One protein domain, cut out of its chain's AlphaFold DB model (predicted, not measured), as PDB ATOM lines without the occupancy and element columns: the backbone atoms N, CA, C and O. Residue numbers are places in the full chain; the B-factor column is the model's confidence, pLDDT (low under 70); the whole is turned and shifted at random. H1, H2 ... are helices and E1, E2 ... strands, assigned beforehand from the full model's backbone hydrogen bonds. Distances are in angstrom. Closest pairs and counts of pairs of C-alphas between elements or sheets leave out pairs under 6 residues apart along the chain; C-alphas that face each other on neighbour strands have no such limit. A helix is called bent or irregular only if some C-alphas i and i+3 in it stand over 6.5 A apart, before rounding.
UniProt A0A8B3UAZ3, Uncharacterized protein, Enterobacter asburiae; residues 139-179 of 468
ATOM      1  N   ALA A 139      29.284  -6.753  -2.547       90.19
ATOM      2  CA  ALA A 139      29.141  -7.684  -1.437       90.19
ATOM      3  C   ALA A 139      27.793  -7.500  -0.721       90.19
ATOM      4  O   ALA A 139      27.128  -8.474  -0.391       90.19
ATOM      5  N   THR A 140      27.341  -6.256  -0.535       90.69
ATOM      6  CA  THR A 140      26.073  -5.964   0.154       90.69
ATOM      7  C   THR A 140      24.836  -6.418  -0.630       90.69
ATOM      8  O   THR A 140      23.804  -6.698  -0.010       90.69
ATOM      9  N   ARG A 141      24.927  -6.489  -1.964       92.12
ATOM     10  CA  ARG A 141      23.827  -6.881  -2.867       92.12
ATOM     11  C   ARG A 141      23.871  -8.341  -3.338       92.12
ATOM     12  O   ARG A 141      22.938  -8.772  -4.007       92.12
ATOM     13  N   ALA A 142      24.925  -9.092  -3.018       91.31
ATOM     14  CA  ALA A 142      25.036 -10.501  -3.394       91.31
ATOM     15  C   ALA A 142      23.884 -11.330  -2.797       91.31
ATOM     16  O   ALA A 142      23.484 -11.099  -1.655       91.31
ATOM     17  N   ASN A 143      23.351 -12.274  -3.580       88.88
ATOM     18  CA  ASN A 143      22.251 -13.181  -3.213       88.88
ATOM     19  C   ASN A 143      20.950 -12.481  -2.759       88.88
ATOM     20  O   ASN A 143      20.110 -13.083  -2.094       88.88
ATOM     21  N   LYS A 144      20.759 -11.207  -3.128       91.31
ATOM     22  CA  LYS A 144      19.557 -10.417  -2.826       91.31
ATOM     23  C   LYS A 144      18.805 -10.040  -4.094       91.31
ATOM     24  O   LYS A 144      19.383  -9.948  -5.175       91.31
ATOM     25  N   VAL A 145      17.518  -9.760  -3.938       91.12
ATOM     26  CA  VAL A 145      16.668  -9.218  -5.000       91.12
ATOM     27  C   VAL A 145      16.536  -7.708  -4.845       91.12
ATOM     28  O   VAL A 145      16.424  -7.192  -3.731       91.12
ATOM     29  N   LEU A 146      16.570  -6.997  -5.970       90.62
ATOM     30  CA  LEU A 146      16.276  -5.570  -6.013       90.62
ATOM     31  C   LEU A 146      14.762  -5.372  -5.883       90.62
ATOM     32  O   LEU A 146      13.996  -5.875  -6.704       90.62
ATOM     33  N   THR A 147      14.340  -4.642  -4.858       89.12
ATOM     34  CA  THR A 147      12.943  -4.285  -4.591       89.12
ATOM     35  C   THR A 147      12.825  -2.780  -4.353       89.12
ATOM     36  O   THR A 147      13.832  -2.077  -4.276       89.12
ATOM     37  N   CYS A 148      11.597  -2.269  -4.281       88.81
ATOM     38  CA  CYS A 148      11.324  -0.874  -3.933       88.81
ATOM     39  C   CYS A 148      10.600  -0.812  -2.583       88.81
ATOM     40  O   CYS A 148       9.775  -1.680  -2.289       88.81
ATOM     41  N   ASP A 149      10.918   0.183  -1.758       86.62
ATOM     42  CA  ASP A 149      10.186   0.460  -0.521       86.62
ATOM     43  C   ASP A 149       8.858   1.202  -0.788       86.62
ATOM     44  O   ASP A 149       8.504   1.513  -1.927       86.62
ATOM     45  N   ALA A 150       8.106   1.507   0.274       89.06
ATOM     46  CA  ALA A 150       6.830   2.223   0.169       89.06
ATOM     47  C   ALA A 150       6.957   3.667  -0.365       89.06
ATOM     48  O   ALA A 150       5.953   4.256  -0.757       89.06
ATOM     49  N   SER A 151       8.168   4.232  -0.373       86.25
ATOM     50  CA  SER A 151       8.477   5.560  -0.916       86.25
ATOM     51  C   SER A 151       9.044   5.493  -2.341       86.25
ATOM     52  O   SER A 151       9.376   6.532  -2.903       86.25
ATOM     53  N   GLY A 152       9.157   4.295  -2.928       83.12
ATOM     54  CA  GLY A 152       9.714   4.074  -4.263       83.12
ATOM     55  C   GLY A 152      11.242   3.975  -4.312       83.12
ATOM     56  O   GLY A 152      11.798   3.886  -5.403       83.12
ATOM     57  N   ASN A 153      11.944   3.955  -3.172       85.50
ATOM     58  CA  ASN A 153      13.402   3.831  -3.171       85.50
ATOM     59  C   ASN A 153      13.835   2.386  -3.399       85.50
ATOM     60  O   ASN A 153      13.287   1.454  -2.808       85.50
ATOM     61  N   PHE A 154      14.893   2.207  -4.183       88.38
ATOM     62  CA  PHE A 154      15.526   0.910  -4.373       88.38
ATOM     63  C   PHE A 154      16.182   0.389  -3.092       88.38
ATOM     64  O   PHE A 154      16.987   1.071  -2.457       88.38
ATOM     65  N   GLN A 155      15.917  -0.872  -2.776       89.12
ATOM     66  CA  GLN A 155      16.556  -1.608  -1.694       89.12
ATOM     67  C   GLN A 155      16.864  -3.042  -2.132       89.12
ATOM     68  O   GLN A 155      16.169  -3.626  -2.957       89.12
ATOM     69  N   PHE A 156      17.925  -3.625  -1.578       91.56
ATOM     70  CA  PHE A 156      18.240  -5.037  -1.783       91.56
ATOM     71  C   PHE A 156      17.759  -5.834  -0.580       91.56
ATOM     72  O   PHE A 156      18.283  -5.674   0.527       91.56
ATOM     73  N   THR A 157      16.792  -6.714  -0.803       91.00
ATOM     74  CA  THR A 157      16.202  -7.564   0.233       91.00
ATOM     75  C   THR A 157      16.561  -9.019  -0.014       91.00
ATOM     76  O   THR A 157      16.760  -9.438  -1.155       91.00
ATOM     77  N   VAL A 158      16.650  -9.806   1.058       91.00
ATOM     78  CA  VAL A 158      16.713 -11.264   0.908       91.00
ATOM     79  C   VAL A 158      15.461 -11.745   0.163       91.00
ATOM     80  O   VAL A 158      14.382 -11.182   0.385       91.00
ATOM     81  N   PRO A 159      15.587 -12.719  -0.756       91.19
ATOM     82  CA  PRO A 159      14.430 -13.315  -1.402       91.19
ATOM     83  C   PRO A 159      13.444 -13.834  -0.356       91.19
ATOM     84  O   PRO A 159      13.830 -14.297   0.714       91.19
ATOM     85  N   SER A 160      12.152 -13.756  -0.657       90.25
ATOM     86  CA  SER A 160      11.138 -14.408   0.170       90.25
ATOM     87  C   SER A 160      11.376 -15.918   0.197       90.25
ATOM     88  O   SER A 160      11.650 -16.504  -0.859       90.25
ATOM     89  N   SER A 161      11.211 -16.532   1.370       90.56
ATOM     90  CA  SER A 161      11.441 -17.967   1.549       90.56
ATOM     91  C   SER A 161      10.583 -18.799   0.587       90.56
ATOM     92  O   SER A 161       9.392 -18.525   0.425       90.56
ATOM     93  N   GLY A 162      11.197 -19.773  -0.088       85.62
ATOM     94  CA  GLY A 162      10.549 -20.635  -1.083       85.62
ATOM     95  C   GLY A 162      10.340 -19.998  -2.463       85.62
ATOM     96  O   GLY A 162       9.745 -20.619  -3.343       85.62
ATOM     97  N   SER A 163      10.815 -18.768  -2.691       90.12
ATOM     98  CA  SER A 163      10.843 -18.188  -4.040       90.12
ATOM     99  C   SER A 163      11.908 -18.851  -4.920       90.12
ATOM    100  O   SER A 163      12.873 -19.425  -4.426       90.12
ATOM    101  N   ALA A 164      11.786 -18.733  -6.245       89.88
ATOM    102  CA  ALA A 164      12.773 -19.309  -7.165       89.88
ATOM    103  C   ALA A 164      14.203 -18.788  -6.912       89.88
ATOM    104  O   ALA A 164      15.160 -19.547  -7.011       89.88
ATOM    105  N   ALA A 165      14.347 -17.507  -6.553       89.25
ATOM    106  CA  ALA A 165      15.642 -16.926  -6.203       89.25
ATOM    107  C   ALA A 165      16.197 -17.482  -4.880       89.25
ATOM    108  O   ALA A 165      17.405 -17.657  -4.765       89.25
ATOM    109  N   ASP A 166      15.330 -17.792  -3.913       92.31
ATOM    110  CA  ASP A 166      15.710 -18.427  -2.646       92.31
ATOM    111  C   ASP A 166      16.255 -19.843  -2.880       92.31
ATOM    112  O   ASP A 166      17.386 -20.141  -2.514       92.31
ATOM    113  N   VAL A 167      15.511 -20.670  -3.625       92.00
ATOM    114  CA  VAL A 167      15.910 -22.050  -3.955       92.00
ATOM    115  C   VAL A 167      17.212 -22.091  -4.759       92.00
ATOM    116  O   VAL A 167      18.071 -22.929  -4.505       92.00
ATOM    117  N   LEU A 168      17.387 -21.191  -5.734       92.31
ATOM    118  CA  LEU A 168      18.629 -21.123  -6.511       92.31
ATOM    119  C   LEU A 168      19.831 -20.724  -5.648       92.31
ATOM    120  O   LEU A 168      20.919 -21.253  -5.866       92.31
ATOM    121  N   ASN A 169      19.640 -19.824  -4.679       91.62
ATOM    122  CA  ASN A 169      20.690 -19.478  -3.725       91.62
ATOM    123  C   ASN A 169      21.033 -20.678  -2.829       91.62
ATOM    124  O   ASN A 169      22.211 -20.986  -2.677       91.62
ATOM    125  N   GLU A 170      20.027 -21.377  -2.299       92.38
ATOM    126  CA  GLU A 170      20.200 -22.534  -1.409       92.38
ATOM    127  C   GLU A 170      20.909 -23.706  -2.114       92.38
ATOM    128  O   GLU A 170      21.821 -24.327  -1.571       92.38
ATOM    129  N   LEU A 171      20.560 -23.971  -3.378       92.88
ATOM    130  CA  LEU A 171      21.219 -24.992  -4.201       92.88
ATOM    131  C   LEU A 171      22.653 -24.622  -4.611       92.88
ATOM    132  O   LEU A 171      23.428 -25.516  -4.950       92.88
ATOM    133  N   ALA A 172      23.006 -23.333  -4.614       92.06
ATOM    134  CA  ALA A 172      24.349 -22.858  -4.944       92.06
ATOM    135  C   ALA A 172      25.320 -22.893  -3.747       92.06
ATOM    136  O   ALA A 172      26.523 -22.695  -3.934       92.06
ATOM    137  N   GLU A 173      24.829 -23.138  -2.527       91.75
ATOM    138  CA  GLU A 173      25.680 -23.331  -1.354       91.75
ATOM    139  C   GLU A 173      26.494 -24.631  -1.450       91.75
ATOM    140  O   GLU A 173      26.164 -25.562  -2.189       91.75
ATOM    141  N   SER A 174      27.564 -24.737  -0.656       90.38
ATOM    142  CA  SER A 174      28.397 -25.952  -0.598       90.38
ATOM    143  C   SER A 174      27.622 -27.201  -0.161       90.38
ATOM    144  O   SER A 174      28.056 -28.320  -0.424       90.38
ATOM    145  N   THR A 175      26.475 -27.015   0.488       91.12
ATOM    146  CA  THR A 175      25.546 -28.053   0.941       91.12
ATOM    147  C   THR A 175      24.402 -28.306  -0.043       91.12
ATOM    148  O   THR A 175      23.581 -29.184   0.216       91.12
ATOM    149  N   GLY A 176      24.337 -27.614  -1.186       92.88
ATOM    150  CA  GLY A 176      23.220 -27.715  -2.133       92.88
ATOM    151  C   GLY A 176      22.988 -29.129  -2.683       92.88
ATOM    152  O   GLY A 176      21.851 -29.547  -2.900       92.88
ATOM    153  N   SER A 177      24.045 -29.939  -2.802       92.56
ATOM    154  CA  SER A 177      23.969 -31.366  -3.167       92.56
ATOM    155  C   SER A 177      23.156 -32.217  -2.177       92.56
ATOM    156  O   SER A 177      22.655 -33.284  -2.546       92.56
ATOM    157  N   SER A 178      23.006 -31.765  -0.928       93.69
ATOM    158  CA  SER A 178      22.189 -32.423   0.097       93.69
ATOM    159  C   SER A 178      20.690 -32.141  -0.049       93.69
ATOM    160  O   SER A 178      19.884 -32.853   0.542       93.69
ATOM    161  N   LEU A 179      20.308 -31.162  -0.874       93.31
ATOM    162  CA  LEU A 179      18.915 -30.769  -1.108       93.31
ATOM    163  C   LEU A 179      18.317 -31.423  -2.363       93.31
ATOM    164  O   LEU A 179      17.104 -31.402  -2.567       93.31
TER     165      LEU A 179
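AT A GLANCE: This is residues 139 to 179 of the 468 residues of an uncharacterized protein of Enterobacter asburiae (UniProt A0A8B3UAZ3). This is a flat, loosely joined piece in which a small hairpin of two short strands, E1 and E2, makes one end of the long axis, and one short helix, H1, lies toward the other end with the last printed residues, 173 to 179, beyond it. The hairpin and the helix have little contact, and residues 139 to 144 lead into E1 from one side, near the middle of the length. The printed part has 41 residues with two named strands and one named helix, in the order E1, E2, H1; the two strands form an antiparallel sheet. The class is mixed, helices and strands, although 17 of the 41 residues, under half, are in named elements. The whole is loose, with a radius of gyration of the C-alphas of 12.3 A, and the C-alphas span 40 by 22 by 9 A.

IN THESE COORDINATES: Start at C-alpha 139, at (29.141, -7.684, -1.437), and go along to C-alpha 145 at (16.668, -9.218, -5.000), where E1 begins. E1 is residues 145 to 148, and its first and last C-alphas are 10.0 A apart. After residues 149 to 153 you reach E2, residues 154 to 157, 9.7 A from first to last C-alpha. Residues 158 to 163 then lead to H1, residues 164 to 172, which measures 12.3 A from first to last C-alpha and ends with C-alpha 172 at (24.349, -22.858, -4.944).

HOW THE PARTS SIT: Look first at E1 and E2, which form a hairpin: they are antiparallel neighbours, with 136 degrees between their N-to-C directions. The C-alphas of Cys 148 and Phe 154 face each other at 4.6 A, and those of Leu 146 and Phe 156 at 4.7 A. Across the pair, N 147 and O 155 are within hydrogen-bond range at 2.8 A, and so are N 145 and O 157 at 2.9 A. Next compare E1 with H1: one pair of C-alphas is within 8 A, that of Val 145 and Ala 165, at 7.9 A. The centres of E1 and H1 are 16.4 A apart. H1 is not bent, and in its backbone every O i to N i+4 pair is within hydrogen-bond range.

THE WHOLE: The two C-alphas farthest apart are those of Ser 151, between E1 and E2, and Ser 178, at 40.4 A, while the first and last printed C-alphas, those of Ala 139 and Leu 179, are 25.3 A apart. The printed part has no cut. The link from E1 to E2 is tight, the link from E2 to H1 is short, and no link is long. The mean pLDDT of the printed part is 90.3, and no printed residue is under 70.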